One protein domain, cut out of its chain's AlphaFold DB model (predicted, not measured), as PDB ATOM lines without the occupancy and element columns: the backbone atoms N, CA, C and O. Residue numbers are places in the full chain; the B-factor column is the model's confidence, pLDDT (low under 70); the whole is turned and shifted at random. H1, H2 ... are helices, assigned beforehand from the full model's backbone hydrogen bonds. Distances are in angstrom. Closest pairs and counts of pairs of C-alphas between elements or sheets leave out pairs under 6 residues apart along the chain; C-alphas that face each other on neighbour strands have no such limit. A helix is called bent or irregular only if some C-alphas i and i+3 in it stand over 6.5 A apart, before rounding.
ATOM      1  N   LYS A  22     267.562 286.549 299.094       71.44
ATOM      2  CA  LYS A  22     267.520 287.751 299.931       71.44
ATOM      3  C   LYS A  22     268.118 288.969 299.221       71.44
ATOM      4  O   LYS A  22     267.574 290.064 299.309       71.44
ATOM      5  N   THR A  23     269.197 288.764 298.469       83.50
ATOM      6  CA  THR A  23     269.872 289.841 297.732       83.50
ATOM      7  C   THR A  23     269.004 290.368 296.582       83.50
ATOM      8  O   THR A  23     268.954 291.575 296.352       83.50
ATOM      9  N   ILE A  24     268.284 289.477 295.890       83.88
ATOM     10  CA  ILE A  24     267.371 289.836 294.791       83.88
ATOM     11  C   ILE A  24     266.131 290.561 295.325       83.88
ATOM     12  O   ILE A  24     265.681 291.539 294.728       83.88
ATOM     13  N   GLU A  25     265.570 290.107 296.449       79.75
ATOM     14  CA  GLU A  25     264.457 290.815 297.085       79.75
ATOM     15  C   GLU A  25     264.856 292.233 297.497       79.75
ATOM     16  O   GLU A  25     264.137 293.176 297.186       79.75
ATOM     17  N   GLU A  26     266.027 292.403 298.116       84.19
ATOM     18  CA  GLU A  26     266.547 293.725 298.477       84.19
ATOM     19  C   GLU A  26     266.809 294.613 297.249       84.19
ATOM     20  O   GLU A  26     266.665 295.832 297.332       84.19
ATOM     21  N   GLU A  27     267.194 294.030 296.109       87.06
ATOM     22  CA  GLU A  27     267.329 294.749 294.839       87.06
ATOM     23  C   GLU A  27     265.984 295.313 294.378       87.06
ATOM     24  O   GLU A  27     265.867 296.525 294.213       87.06
ATOM     25  N   PHE A  28     264.952 294.479 294.240       89.94
ATOM     26  CA  PHE A  28     263.644 294.948 293.775       89.94
ATOM     27  C   PHE A  28     262.907 295.809 294.807       89.94
ATOM     28  O   PHE A  28     262.197 296.737 294.426       89.94
ATOM     29  N   ASP A  29     263.104 295.576 296.105       86.81
ATOM     30  CA  ASP A  29     262.530 296.428 297.149       86.81
ATOM     31  C   ASP A  29     263.114 297.858 297.085       86.81
ATOM     32  O   ASP A  29     262.403 298.823 297.367       86.81
ATOM     33  N   ARG A  30     264.371 298.039 296.641       89.25
ATOM     34  CA  ARG A  30     264.929 299.383 296.385       89.25
ATOM     35  C   ARG A  30     264.248 300.080 295.212       89.25
ATOM     36  O   ARG A  30     263.974 301.274 295.319       89.25
ATOM     37  N   GLU A  31     263.941 299.340 294.149       90.00
ATOM     38  CA  GLU A  31     263.275 299.860 292.947       90.00
ATOM     39  C   GLU A  31     261.865 300.406 293.244       90.00
ATOM     40  O   GLU A  31     261.406 301.320 292.561       90.00
ATOM     41  N   LEU A  32     261.184 299.920 294.295       87.75
ATOM     42  CA  LEU A  32     259.887 300.475 294.719       87.75
ATOM     43  C   LEU A  32     259.979 301.962 295.072       87.75
ATOM     44  O   LEU A  32     259.066 302.715 294.750       87.75
ATOM     45  N   ASN A  33     261.092 302.396 295.670       88.88
ATOM     46  CA  ASN A  33     261.281 303.788 296.097       88.88
ATOM     47  C   ASN A  33     261.522 304.755 294.928       88.88
ATOM     48  O   ASN A  33     261.573 305.964 295.137       88.88
ATOM     49  N   ILE A  34     261.719 304.229 293.716       92.38
ATOM     50  CA  ILE A  34     261.927 305.014 292.494       92.38
ATOM     51  C   ILE A  34     260.589 305.249 291.778       92.38
ATOM     52  O   ILE A  34     260.486 306.121 290.915       92.38
ATOM     53  N   LEU A  35     259.542 304.492 292.127       94.75
ATOM     54  CA  LEU A  35     258.233 304.665 291.516       94.75
ATOM     55  C   LEU A  35     257.646 306.037 291.880       94.75
ATOM     56  O   LEU A  35     257.702 306.444 293.040       94.75
ATOM     57  N   PRO A  36     257.033 306.737 290.911       95.44
ATOM     58  CA  PRO A  36     256.446 308.040 291.152       95.44
ATOM     59  C   PRO A  36     255.274 307.931 292.118       95.44
ATOM     60  O   PRO A  36     254.421 307.037 291.993       95.44
ATOM     61  N   ILE A  37     255.193 308.903 293.021       97.12
ATOM     62  CA  ILE A  37     254.096 309.035 293.973       97.12
ATOM     63  C   ILE A  37     253.114 310.131 293.549       97.12
ATOM     64  O   ILE A  37     253.390 310.963 292.683       97.12
ATOM     65  N   ASN A  38     251.927 310.145 294.154       93.50
ATOM     66  CA  ASN A  38     250.864 311.102 293.837       93.50
ATOM     67  C   ASN A  38     251.317 312.567 293.977       93.50
ATOM     68  O   ASN A  38     250.826 313.425 293.244       93.50
ATOM     69  N   GLU A  39     252.258 312.851 294.880       94.75
ATOM     70  CA  GLU A  39     252.845 314.185 295.054       94.75
ATOM     71  C   GLU A  39     253.690 314.627 293.853       94.75
ATOM     72  O   GLU A  39     253.727 315.817 293.542       94.75
ATOM     73  N   ASP A  40     254.328 313.701 293.134       92.69
ATOM     74  CA  ASP A  40     255.123 314.037 291.948       92.69
ATOM     75  C   ASP A  40     254.244 314.519 290.798       92.69
ATOM     76  O   ASP A  40     254.627 315.424 290.061       92.69
ATOM     77  N   LEU A  41     253.015 314.002 290.701       90.00
ATOM     78  CA  LEU A  41     252.041 314.475 289.715       90.00
ATOM     79  C   LEU A  41     251.610 315.923 289.954       90.00
ATOM     80  O   LEU A  41     251.274 316.614 288.998       90.00
ATOM     81  N   GLN A  42     251.629 316.396 291.203       90.88
ATOM     82  CA  GLN A  42     251.273 317.783 291.529       90.88
ATOM     83  C   GLN A  42     252.337 318.785 291.064       90.88
ATOM     84  O   GLN A  42     252.064 319.979 290.984       90.88
ATOM     85  N   LYS A  43     253.550 318.303 290.769       92.38
ATOM     86  CA  LYS A  43     254.671 319.120 290.286       92.38
ATOM     87  C   LYS A  43     254.668 319.266 288.762       92.38
ATOM     88  O   LYS A  43     255.459 320.047 288.241       92.38
ATOM     89  N   LEU A  44     253.806 318.527 288.059       90.88
ATOM     90  CA  LEU A  44     253.706 318.576 286.605       90.88
ATOM     91  C   LEU A  44     253.026 319.862 286.137       90.88
ATOM     92  O   LEU A  44     252.045 320.335 286.715       90.88
ATOM     93  N   THR A  45     253.520 320.399 285.031       91.00
ATOM     94  CA  THR A  45     252.858 321.474 284.299       91.00
ATOM     95  C   THR A  45     251.602 320.959 283.590       91.00
ATOM     96  O   THR A  45     251.447 319.766 283.329       91.00
ATOM     97  N   ALA A  46     250.690 321.869 283.233       86.56
ATOM     98  CA  ALA A  46     249.473 321.503 282.507       86.56
ATOM     99  C   ALA A  46     249.775 320.779 281.180       86.56
ATOM    100  O   ALA A  46     249.083 319.824 280.834       86.56
ATOM    101  N   ASP A  47     250.824 321.196 280.466       85.75
ATOM    102  CA  ASP A  47     251.229 320.579 279.198       85.75
ATOM    103  C   ASP A  47     251.711 319.130 279.383       85.75
ATOM    104  O   ASP A  47     251.328 318.236 278.625       85.75
ATOM    105  N   GLU A  48     252.469 318.861 280.450       84.38
ATOM    106  CA  GLU A  48     252.946 317.513 280.779       84.38
ATOM    107  C   GLU A  48     251.802 316.565 281.149       84.38
ATOM    108  O   GLU A  48     251.833 315.394 280.776       84.38
ATOM    109  N   VAL A  49     250.770 317.066 281.837       83.69
ATOM    110  CA  VAL A  49     249.591 316.274 282.236       83.69
ATOM    111  C   VAL A  49     248.729 315.868 281.036       83.69
ATOM    112  O   VAL A  49     248.078 314.821 281.074       83.69
ATOM    113  N   HIS A  50     248.701 316.675 279.973       83.62
ATOM    114  CA  HIS A  50     247.952 316.358 278.750       83.62
ATOM    115  C   HIS A  50     248.634 315.298 277.872       83.62
ATOM    116  O   HIS A  50     247.982 314.711 277.006       83.62
ATOM    117  N   HIS A  51     249.912 315.017 278.122       87.56
ATOM    118  CA  HIS A  51     250.666 313.936 277.498       87.56
ATOM    119  C   HIS A  51     250.877 312.787 278.493       87.56
ATOM    120  O   HIS A  51     250.413 312.836 279.627       87.56
ATOM    121  N   THR A  52     251.566 311.718 278.081       85.88
ATOM    122  CA  THR A  52     252.084 310.736 279.044       85.88
ATOM    123  C   THR A  52     253.298 311.358 279.737       85.88
ATOM    124  O   THR A  52     254.323 311.511 279.060       85.88
ATOM    125  N   PRO A  53     253.230 311.697 281.039       91.38
ATOM    126  CA  PRO A  53     254.346 312.330 281.735       91.38
ATOM    127  C   PRO A  53     255.563 311.409 281.760       91.38
ATOM    128  O   PRO A  53     255.412 310.188 281.855       91.38
ATOM    129  N   GLU A  54     256.765 311.979 281.712       92.31
ATOM    130  CA  GLU A  54     257.999 311.190 281.609       92.31
ATOM    131  C   GLU A  54     258.173 310.227 282.790       92.31
ATOM    132  O   GLU A  54     258.401 309.040 282.580       92.31
ATOM    133  N   LEU A  55     257.873 310.682 284.011       93.50
ATOM    134  CA  LEU A  55     257.874 309.846 285.218       93.50
ATOM    135  C   LEU A  55     256.976 308.597 285.106       93.50
ATOM    136  O   LEU A  55     257.282 307.551 285.673       93.50
ATOM    137  N   ILE A  56     255.869 308.666 284.350       94.31
ATOM    138  CA  ILE A  56     254.999 307.502 284.114       94.31
ATOM    139  C   ILE A  56     255.655 306.532 283.130       94.31
ATOM    140  O   ILE A  56     255.528 305.316 283.298       94.31
ATOM    141  N   LYS A  57     256.349 307.045 282.107       94.25
ATOM    142  CA  LYS A  57     257.076 306.205 281.148       94.25
ATOM    143  C   LYS A  57     258.224 305.477 281.836       94.25
ATOM    144  O   LYS A  57     258.284 304.255 281.739       94.25
ATOM    145  N   GLU A  58     259.050 306.198 282.589       95.56
ATOM    146  CA  GLU A  58     260.197 305.646 283.321       95.56
ATOM    147  C   GLU A  58     259.769 304.536 284.291       95.56
ATOM    148  O   GLU A  58     260.345 303.445 284.304       95.56
ATOM    149  N   ALA A  59     258.688 304.755 285.043       96.69
ATOM    150  CA  ALA A  59     258.127 303.737 285.926       96.69
ATOM    151  C   ALA A  59     257.597 302.511 285.161       96.69
ATOM    152  O   ALA A  59     257.785 301.368 285.586       96.69
ATOM    153  N   GLY A  60     256.963 302.727 284.005       96.56
ATOM    154  CA  GLY A  60     256.548 301.648 283.110       96.56
ATOM    155  C   GLY A  60     257.733 300.829 282.586       96.56
ATOM    156  O   GLY A  60     257.668 299.597 282.562       96.56
ATOM    157  N   GLU A  61     258.828 301.492 282.214       96.81
ATOM    158  CA  GLU A  61     260.070 300.843 281.786       96.81
ATOM    159  C   GLU A  61     260.707 300.027 282.908       96.81
ATOM    160  O   GLU A  61     261.123 298.893 282.670       96.81
ATOM    161  N   LEU A  62     260.749 300.562 284.132       97.25
ATOM    162  CA  LEU A  62     261.245 299.850 285.308       97.25
ATOM    163  C   LEU A  62     260.450 298.562 285.562       97.25
ATOM    164  O   LEU A  62     261.033 297.478 285.658       97.25
ATOM    165  N   ILE A  63     259.116 298.647 285.571       97.94
ATOM    166  CA  ILE A  63     258.242 297.469 285.686       97.94
ATOM    167  C   ILE A  63     258.534 296.463 284.560       97.94
ATOM    168  O   ILE A  63     258.576 295.250 284.791       97.94
ATOM    169  N   GLY A  64     258.748 296.958 283.339       97.31
ATOM    170  CA  GLY A  64     259.137 296.151 282.186       97.31
ATOM    171  C   GLY A  64     260.466 295.421 282.387       97.31
ATOM    172  O   GLY A  64     260.540 294.222 282.117       97.31
ATOM    173  N   LYS A  65     261.491 296.106 282.909       97.31
ATOM    174  CA  LYS A  65     262.818 295.542 283.210       97.31
ATOM    175  C   LYS A  65     262.736 294.446 284.272       97.31
ATOM    176  O   LYS A  65     263.278 293.360 284.058       97.31
ATOM    177  N   ILE A  66     262.004 294.683 285.362       97.06
ATOM    178  CA  ILE A  66     261.790 293.681 286.420       97.06
ATOM    179  C   ILE A  66     261.099 292.445 285.839       97.06
ATOM    180  O   ILE A  66     261.599 291.331 286.007       97.06
ATOM    181  N   HIS A  67     260.013 292.629 285.075       97.94
ATOM    182  CA  HIS A  67     259.330 291.514 284.408       97.94
ATOM    183  C   HIS A  67     260.276 290.755 283.470       97.94
ATOM    184  O   HIS A  67     260.378 289.537 283.580       97.94
ATOM    185  N   ALA A  68     260.996 291.448 282.586       97.94
ATOM    186  CA  ALA A  68     261.912 290.816 281.639       97.94
ATOM    187  C   ALA A  68     263.007 290.006 282.350       97.94
ATOM    188  O   ALA A  68     263.277 288.870 281.962       97.94
ATOM    189  N   SER A  69     263.581 290.547 283.430       96.62
ATOM    190  CA  SER A  69     264.604 289.847 284.211       96.62
ATOM    191  C   SER A  69     264.071 288.556 284.845       96.62
ATOM    192  O   SER A  69     264.720 287.519 284.735       96.62
ATOM    193  N   ALA A  70     262.862 288.578 285.416       97.06
ATOM    194  CA  ALA A  70     262.215 287.413 286.025       97.06
ATOM    195  C   ALA A  70     261.606 286.433 285.005       97.06
ATOM    196  O   ALA A  70     261.352 285.261 285.308       97.06
ATOM    197  N   GLN A  71     261.373 286.892 283.774       97.19
ATOM    198  CA  GLN A  71     261.005 286.013 282.672       97.19
ATOM    199  C   GLN A  71     262.190 285.130 282.272       97.19
ATOM    200  O   GLN A  71     261.995 283.935 282.054       97.19
ATOM    201  N   VAL A  72     263.389 285.719 282.191       97.38
ATOM    202  CA  VAL A  72     264.635 285.033 281.818       97.38
ATOM    203  C   VAL A  72     265.169 284.185 282.972       97.38
ATOM    204  O   VAL A  72     265.517 283.025 282.767       97.38
ATOM    205  N   ASP A  73     265.207 284.741 284.183       96.81
ATOM    206  CA  ASP A  73     265.715 284.073 285.378       96.81
ATOM    207  C   ASP A  73     264.572 283.725 286.334       96.81
ATOM    208  O   ASP A  73     263.997 284.577 287.017       96.81
ATOM    209  N   HIS A  74     264.252 282.434 286.397       96.00
ATOM    210  CA  HIS A  74     263.144 281.937 287.202       96.00
ATOM    211  C   HIS A  74     263.346 282.151 288.708       96.00
ATOM    212  O   HIS A  74     262.346 282.247 289.421       96.00
ATOM    213  N   SER A  75     264.592 282.252 289.190       95.44
ATOM    214  CA  SER A  75     264.870 282.504 290.614       95.44
ATOM    215  C   SER A  75     264.338 283.869 291.065       95.44
ATOM    216  O   SER A  75     263.875 284.024 292.191       95.44
ATOM    217  N   LYS A  76     264.248 284.838 290.146       96.12
ATOM    218  CA  LYS A  76     263.765 286.196 290.435       96.12
ATOM    219  C   LYS A  76     262.245 286.321 290.500       96.12
ATOM    220  O   LYS A  76     261.734 287.368 290.891       96.12
ATOM    221  N   ARG A  77     261.488 285.291 290.105       96.75
ATOM    222  CA  ARG A  77     260.023 285.390 289.970       96.75
ATOM    223  C   ARG A  77     259.317 285.658 291.289       96.75
ATOM    224  O   ARG A  77     258.383 286.452 291.302       96.75
ATOM    225  N   SER A  78     259.760 285.037 292.382       95.88
ATOM    226  CA  SER A  78     259.169 285.277 293.706       95.88
ATOM    227  C   SER A  78     259.343 286.740 294.124       95.88
ATOM    228  O   SER A  78     258.361 287.427 294.410       95.88
ATOM    229  N   ALA A  79     260.574 287.250 294.026       96.12
ATOM    230  CA  ALA A  79     260.893 288.643 294.311       96.12
ATOM    231  C   ALA A  79     260.122 289.614 293.398       96.12
ATOM    232  O   ALA A  79     259.560 290.598 293.871       96.12
ATOM    233  N   ALA A  80     260.012 289.319 292.097       97.50
ATOM    234  CA  ALA A  80     259.245 290.142 291.163       97.50
ATOM    235  C   ALA A  80     257.744 290.165 291.504       97.50
ATOM    236  O   ALA A  80     257.113 291.220 291.447       97.50
ATOM    237  N   MET A  81     257.158 289.030 291.905       97.94
ATOM    238  CA  MET A  81     255.758 288.978 292.346       97.94
ATOM    239  C   MET A  81     255.531 289.783 293.629       97.94
ATOM    240  O   MET A  81     254.525 290.489 293.731       97.94
ATOM    241  N   LYS A  82     256.476 289.732 294.578       97.12
ATOM    242  CA  LYS A  82     256.467 290.576 295.783       97.12
ATOM    243  C   LYS A  82     256.535 292.063 295.415       97.12
ATOM    244  O   LYS A  82     255.703 292.831 295.892       97.12
ATOM    245  N   PHE A  83     257.434 292.446 294.506       97.94
ATOM    246  CA  PHE A  83     257.520 293.809 293.977       97.94
ATOM    247  C   PHE A  83     256.191 294.267 293.361       97.94
ATOM    248  O   PHE A  83     255.657 295.301 293.756       97.94
ATOM    249  N   PHE A  84     255.605 293.490 292.439       98.38
ATOM    250  CA  PHE A  84     254.349 293.882 291.790       98.38
ATOM    251  C   PHE A  84     253.206 294.019 292.797       98.38
ATOM    252  O   PHE A  84     252.406 294.947 292.679       98.38
ATOM    253  N   LYS A  85     253.136 293.132 293.798       98.06
ATOM    254  CA  LYS A  85     252.156 293.230 294.887       98.06
ATOM    255  C   LYS A  85     252.320 294.532 295.663       98.06
ATOM    256  O   LYS A  85     251.348 295.273 295.783       98.06
ATOM    257  N   ASN A  86     253.527 294.815 296.147       97.81
ATOM    258  CA  ASN A  86     253.803 296.020 296.925       97.81
ATOM    259  C   ASN A  86     253.488 297.277 296.100       97.81
ATOM    260  O   ASN A  86     252.733 298.123 296.558       97.81
ATOM    261  N   CYS A  87     253.936 297.329 294.843       98.19
ATOM    262  CA  CYS A  87     253.609 298.403 293.903       98.19
ATOM    263  C   CYS A  87     252.093 298.591 293.701       98.19
ATOM    264  O   CYS A  87     251.610 299.717 293.633       98.19
ATOM    265  N   ALA A  88     251.313 297.514 293.580       98.19
ATOM    266  CA  ALA A  88     249.867 297.619 293.385       98.19
ATOM    267  C   ALA A  88     249.138 298.114 294.650       98.19
ATOM    268  O   ALA A  88     248.177 298.888 294.559       98.19
ATOM    269  N   GLU A  89     249.581 297.663 295.823       98.00
ATOM    270  CA  GLU A  89     248.957 297.931 297.124       98.00
ATOM    271  C   GLU A  89     249.390 299.255 297.765       98.00
ATOM    272  O   GLU A  89     248.648 299.786 298.595       98.00
ATOM    273  N   ASP A  90     250.531 299.811 297.362       97.62
ATOM    274  CA  ASP A  90     251.020 301.099 297.845       97.62
ATOM    275  C   ASP A  90     250.070 302.231 297.426       97.62
ATOM    276  O   ASP A  90     249.744 302.405 296.250       97.62
ATOM    277  N   ARG A  91     249.568 302.988 298.406       96.81
ATOM    278  CA  ARG A  91     248.592 304.062 298.177       96.81
ATOM    279  C   ARG A  91     249.236 305.329 297.631       96.81
ATOM    280  O   ARG A  91     248.529 306.105 296.981       96.81
ATOM    281  N   ASP A  92     250.529 305.502 297.863       96.56
ATOM    282  CA  ASP A  92     251.265 306.699 297.493       96.56
ATOM    283  C   ASP A  92     251.715 306.626 296.037       96.56
ATOM    284  O   ASP A  92     251.684 307.647 295.353       96.56
ATOM    285  N   VAL A  93     252.007 305.426 295.521       97.50
ATOM    286  CA  VAL A  93     252.314 305.208 294.100       97.50
ATOM    287  C   VAL A  93     251.152 305.672 293.217       97.50
ATOM    288  O   VAL A  93     249.969 305.433 293.484       97.50
ATOM    289  N   VAL A  94     251.479 306.325 292.105       96.69
ATOM    290  CA  VAL A  94     250.471 306.867 291.188       96.69
ATOM    291  C   VAL A  94     249.569 305.780 290.593       96.69
ATOM    292  O   VAL A  94     250.008 304.715 290.148       96.69
ATOM    293  N   ARG A  95     248.268 306.084 290.509       96.38
ATOM    294  CA  ARG A  95     247.218 305.142 290.077       96.38
ATOM    295  C   ARG A  95     247.535 304.347 288.793       96.38
ATOM    296  O   ARG A  95     247.280 303.141 288.800       96.38
ATOM    297  N   PRO A  96     248.044 304.944 287.694       96.00
ATOM    298  CA  PRO A  96     248.336 304.185 286.476       96.00
ATOM    299  C   PRO A  96     249.399 303.101 286.685       96.00
ATOM    300  O   PRO A  96     249.232 301.985 286.202       96.00
ATOM    301  N   ILE A  97     250.443 303.400 287.458       98.06
ATOM    302  CA  ILE A  97     251.544 302.473 287.750       98.06
ATOM    303  C   ILE A  97     251.052 301.313 288.615       98.06
ATOM    304  O   ILE A  97     251.273 300.151 288.271       98.06
ATOM    305  N   ARG A  98     250.248 301.608 289.644       98.38
ATOM    306  CA  ARG A  98     249.572 300.579 290.451       98.38
ATOM    307  C   ARG A  98     248.734 299.626 289.597       98.38
ATOM    308  O   ARG A  98     248.769 298.413 289.796       98.38
ATOM    309  N   ALA A  99     247.997 300.160 288.619       98.31
ATOM    310  CA  ALA A  99     247.171 299.359 287.715       98.31
ATOM    311  C   ALA A  99     248.010 298.458 286.792       98.31
ATOM    312  O   ALA A  99     247.635 297.307 286.558       98.31
ATOM    313  N   VAL A 100     249.160 298.944 286.309       98.19
ATOM    314  CA  VAL A 100     250.112 298.129 285.537       98.19
ATOM    315  C   VAL A 100     250.652 296.982 286.395       98.19
ATOM    316  O   VAL A 100     250.616 295.831 285.958       98.19
ATOM    317  N   CYS A 101     251.085 297.263 287.627       98.44
ATOM    318  CA  CYS A 101     251.554 296.240 288.564       98.44
ATOM    319  C   CYS A 101     250.468 295.193 288.856       98.44
ATOM    320  O   CYS A 101     250.717 293.993 288.735       98.44
ATOM    321  N   LEU A 102     249.230 295.620 289.120       98.50
ATOM    322  CA  LEU A 102     248.104 294.711 289.341       98.50
ATOM    323  C   LEU A 102     247.820 293.817 288.121       98.50
ATOM    324  O   LEU A 102     247.629 292.607 288.260       98.50
ATOM    325  N   LYS A 103     247.840 294.387 286.908       98.00
ATOM    326  CA  LYS A 103     247.687 293.628 285.657       98.00
ATOM    327  C   LYS A 103     248.786 292.572 285.506       98.00
ATOM    328  O   LYS A 103     248.488 291.456 285.073       98.00
ATOM    329  N   LYS A 104     250.034 292.892 285.874       97.94
ATOM    330  CA  LYS A 104     251.144 291.925 285.876       97.94
ATOM    331  C   LYS A 104     250.867 290.772 286.831       97.94
ATOM    332  O   LYS A 104     250.976 289.634 286.394       97.94
ATOM    333  N   ILE A 105     250.428 291.034 288.064       97.88
ATOM    334  CA  ILE A 105     250.098 289.970 289.028       97.88
ATOM    335  C   ILE A 105     249.061 289.012 288.436       97.88
ATOM    336  O   ILE A 105     249.317 287.812 288.352       97.88
ATOM    337  N   TYR A 106     247.928 289.529 287.946       97.19
ATOM    338  CA  TYR A 106     246.864 288.681 287.396       97.19
ATOM    339  C   TYR A 106     247.301 287.867 286.177       97.19
ATOM    340  O   TYR A 106     246.872 286.726 286.017       97.19
ATOM    341  N   LYS A 107     248.161 288.433 285.325       97.31
ATOM    342  CA  LYS A 107     248.712 287.714 284.172       97.31
ATOM    343  C   LYS A 107     249.704 286.629 284.596       97.31
ATOM    344  O   LYS A 107     249.674 285.529 284.052       97.31
ATOM    345  N   LEU A 108     250.588 286.945 285.539       97.62
ATOM    346  CA  LEU A 108     251.772 286.140 285.838       97.62
ATOM    347  C   LEU A 108     251.530 285.084 286.916       97.62
ATOM    348  O   LEU A 108     252.185 284.050 286.878       97.62
ATOM    349  N   MET A 109     250.566 285.270 287.823       97.38
ATOM    350  CA  MET A 109     250.172 284.237 288.792       97.38
ATOM    351  C   MET A 109     249.927 282.861 288.139       97.38
ATOM    352  O   MET A 109     250.558 281.888 288.564       97.38
ATOM    353  N   PRO A 110     249.069 282.731 287.101       97.19
ATOM    354  CA  PRO A 110     248.867 281.445 286.434       97.19
ATOM    355  C   PRO A 110     250.073 281.013 285.586       97.19
ATOM    356  O   PRO A 110     250.371 279.820 285.527       97.19
ATOM    357  N   GLU A 111     250.780 281.955 284.949       97.25
ATOM    358  CA  GLU A 111     251.929 281.666 284.076       97.25
ATOM    359  C   GLU A 111     253.120 281.104 284.867       97.25
ATOM    360  O   GLU A 111     253.717 280.093 284.496       97.25
ATOM    361  N   TRP A 112     253.452 281.744 285.987       97.75
ATOM    362  CA  TRP A 112     254.600 281.409 286.826       97.75
ATOM    363  C   TRP A 112     254.258 280.437 287.954       97.75
ATOM    364  O   TRP A 112     255.172 279.924 288.596       97.75
ATOM    365  N   ARG A 113     252.967 280.146 288.168       97.12
ATOM    366  CA  ARG A 113     252.454 279.270 289.237       97.12
ATOM    367  C   ARG A 113     252.865 279.733 290.638       97.12
ATOM    368  O   ARG A 113     253.116 278.914 291.518       97.12
ATOM    369  N   ILE A 114     252.918 281.048 290.836       95.75
ATOM    370  CA  ILE A 114     253.193 281.674 292.131       95.75
ATOM    371  C   ILE A 114     251.885 282.269 292.634       95.75
ATOM    372  O   ILE A 114     251.310 283.150 291.999       95.75
ATOM    373  N   ALA A 115     251.401 281.768 293.768       95.25
ATOM    374  CA  ALA A 115     250.245 282.347 294.429       95.25
ATOM    375  C   ALA A 115     250.656 283.652 295.121       95.25
ATOM    376  O   ALA A 115     251.623 283.690 295.879       95.25
ATOM    377  N   THR A 116     249.903 284.721 294.879       94.69
ATOM    378  CA  THR A 116     250.127 286.023 295.507       94.69
ATOM    379  C   THR A 116     248.804 286.508 296.072       94.69
ATOM    380  O   THR A 116     247.849 286.722 295.330       94.69
ATOM    381  N   ALA A 117     248.725 286.633 297.396       94.94
ATOM    382  CA  ALA A 117     247.545 287.170 298.059       94.94
ATOM    383  C   ALA A 117     247.522 288.692 297.879       94.94
ATOM    384  O   ALA A 117     248.469 289.358 298.288       94.94
ATOM    385  N   ILE A 118     246.462 289.222 297.267       94.56
ATOM    386  CA  ILE A 118     246.272 290.660 297.050       94.56
ATOM    387  C   ILE A 118     245.274 291.180 298.086       94.56
ATOM    388  O   ILE A 118     244.192 290.615 298.252       94.56
ATOM    389  N   SER A 119     245.615 292.270 298.767       96.00
ATOM    390  CA  SER A 119     244.711 292.955 299.686       96.00
ATOM    391  C   SER A 119     243.731 293.838 298.914       96.00
ATOM    392  O   SER A 119     244.038 294.972 298.547       96.00
ATOM    393  N   HIS A 120     242.521 293.330 298.677       91.00
ATOM    394  CA  HIS A 120     241.471 294.074 297.970       91.00
ATOM    395  C   HIS A 120     241.096 295.400 298.654       91.00
ATOM    396  O   HIS A 120     240.706 296.341 297.972       91.00
ATOM    397  N   GLU A 121     241.278 295.517 299.971       96.44
ATOM    398  CA  GLU A 121     241.062 296.768 300.718       96.44
ATOM    399  C   GLU A 121     242.071 297.870 300.353       96.44
ATOM    400  O   GLU A 121     241.799 299.062 300.513       96.44
ATOM    401  N   LEU A 122     243.257 297.484 299.870       96.62
ATOM    402  CA  LEU A 122     244.293 298.415 299.429       96.62
ATOM    403  C   LEU A 122     244.169 298.761 297.944       96.62
ATOM    404  O   LEU A 122     244.709 299.785 297.526       96.62
ATOM    405  N   ILE A 123     243.431 297.970 297.160       97.00
ATOM    406  CA  ILE A 123     243.229 298.175 295.723       97.00
ATOM    407  C   ILE A 123     241.856 298.818 295.469       97.00
ATOM    408  O   ILE A 123     240.852 298.111 295.366       97.00
ATOM    409  N   PRO A 124     241.770 300.151 295.298       96.56
ATOM    410  CA  PRO A 124     240.495 300.791 295.004       96.56
ATOM    411  C   PRO A 124     239.959 300.348 293.635       96.56
ATOM    412  O   PRO A 124     240.721 300.014 292.721       96.56
ATOM    413  N   GLU A 125     238.638 300.425 293.455       97.00
ATOM    414  CA  GLU A 125     237.964 300.036 292.207       97.00
ATOM    415  C   GLU A 125     238.566 300.733 290.980       97.00
ATOM    416  O   GLU A 125     238.752 300.107 289.942       97.00
ATOM    417  N   SER A 126     238.965 302.001 291.110       96.44
ATOM    418  CA  SER A 126     239.582 302.754 290.012       96.44
ATOM    419  C   SER A 126     240.917 302.170 289.525       96.44
ATOM    420  O   SER A 126     241.208 302.262 288.332       96.44
ATOM    421  N   VAL A 127     241.713 301.542 290.403       97.69
ATOM    422  CA  VAL A 127     242.948 300.827 290.027       97.69
ATOM    423  C   VAL A 127     242.591 299.506 289.347       97.69
ATOM    424  O   VAL A 127     243.101 299.221 288.265       97.69
ATOM    425  N   SER A 128     241.673 298.734 289.936       97.12
ATOM    426  CA  SER A 128     241.220 297.452 289.378       97.12
ATOM    427  C   SER A 128     240.612 297.615 287.983       97.12
ATOM    428  O   SER A 128     241.026 296.951 287.035       97.12
ATOM    429  N   ALA A 129     239.673 298.548 287.831       97.19
ATOM    430  CA  ALA A 129     239.006 298.833 286.566       97.19
ATOM    431  C   ALA A 129     239.992 299.286 285.483       97.19
ATOM    432  O   ALA A 129     239.816 298.937 284.316       97.19
ATOM    433  N   LEU A 130     241.030 300.045 285.851       97.00
ATOM    434  CA  LEU A 130     242.086 300.427 284.919       97.00
ATOM    435  C   LEU A 130     242.931 299.213 284.517       97.00
ATOM    436  O   LEU A 130     243.136 299.001 283.326       97.00
ATOM    437  N   ALA A 131     243.346 298.380 285.476       97.25
ATOM    438  CA  ALA A 131     244.154 297.191 285.211       97.25
ATOM    439  C   ALA A 131     243.485 296.249 284.195       97.25
ATOM    440  O   ALA A 131     244.142 295.773 283.270       97.25
ATOM    441  N   PHE A 132     242.171 296.033 284.300       95.62
ATOM    442  CA  PHE A 132     241.424 295.185 283.360       95.62
ATOM    443  C   PHE A 132     241.243 295.789 281.961       95.62
ATOM    444  O   PHE A 132     240.938 295.053 281.025       95.62
ATOM    445  N   LYS A 133     241.449 297.100 281.800       95.50
ATOM    446  CA  LYS A 133     241.391 297.796 280.504       95.50
ATOM    447  C   LYS A 133     242.749 297.910 279.817       95.50
ATOM    448  O   LYS A 133     242.791 298.227 278.632       95.50
ATOM    449  N   LEU A 134     243.843 297.689 280.545       90.06
ATOM    450  CA  LEU A 134     245.180 297.687 279.960       90.06
ATOM    451  C   LEU A 134     245.336 296.493 279.001       90.06
ATOM    452  O   LEU A 134     244.854 295.400 279.337       90.06
TER     453      LEU A 134
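Overview. This is residues 22 to 134 of the 135 residues of an uncharacterized protein of Bacteriovorax sp. BAL6_X (UniProt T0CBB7). Three long helices, H4, H5 and H6, make an up-and-down bundle, each running against the one before it, with their centres in a triangle; H1 packs along H5, and H7 crosses H6 on the side away from H4. Between H1 and H4 the chain passes through two very short helices, H2 and H3, which lie toward one end of the longest axis. The printed part has 113 residues with seven named helices, H1 to H7 in chain order, and no named strand; the class is all helix. It is compact, with a radius of gyration of the C-alphas of 13.9 A, yet elongated in outline, spanning 42 by 28 by 20 A.

Arrangement. Begin at H1, residues 22 to 32, which touches H5, residues 74 to 89; the closest C-alphas are those of Glu 25 and Ala 79, 5.0 A apart. They run the same way at a shallow tilt of 34 degrees, only just short of steep. Next come H2, residues 38 to 41, and H3, residues 46 to 50, which touch no helix. H4, residues 54 to 72, forms a helical hairpin with H5: C-alphas 70 and 76 come closest, 4.8 A, at a shallow tilt of 31 degrees, with H4 touching through residues 66 to 71 alone and H5 through 76 to 80 alone. H5 and H6, residues 95 to 112, form a second hairpin; look at C-alphas 88 and 98, the closest at 4.2 A, and a tilt of 35.3 degrees, only just steep. H6 touches H4 with residues 96 to 101 alone, H4 using residues 56 to 63 alone; Gly 60 and Ile 97 have the closest C-alphas, 6.9 A, and the two run the same way at a shallow tilt of 10 degrees. H7, residues 125 to 133, touches residues 95 to 103 of H6 at a steep tilt of 59 degrees, with C-alphas 99 and 131 closest at 4.5 A. In H1, H3 and H4 every O i to N i+4 pair is within hydrogen-bond range; H5 has 10 of 12, H6 12 of 14 and H7 4 of 5, while H2 is too short for such a pair.

Along the chain. Find C-alpha 22 at (267.520, 287.751, 299.931), where H1 begins; it runs 15.7 A. H2 and H3 measure 5.5 A and 6.5 A. From C-alpha 54 at (257.999, 311.190, 281.609), H4 runs 27.0 A. H5 follows with 23.6 A and is irregular: C-alphas 75 and 78 are 7.1 A apart. H6, 25.1 A, is only just irregular, with C-alphas 107 and 110 6.7 A apart. H7 runs 12.4 A and ends at C-alpha 133, (241.391, 297.796, 280.504).

Size, cuts and confidence. The C-alphas of Ala 46 and Arg 113 are the two farthest apart, 42.9 A. The printed part has no cut. Look at residues 113 to 124 for the long link, from H6 to H7; the other links are tight. The mean pLDDT of the printed part is 94.3, and no printed residue is under 70.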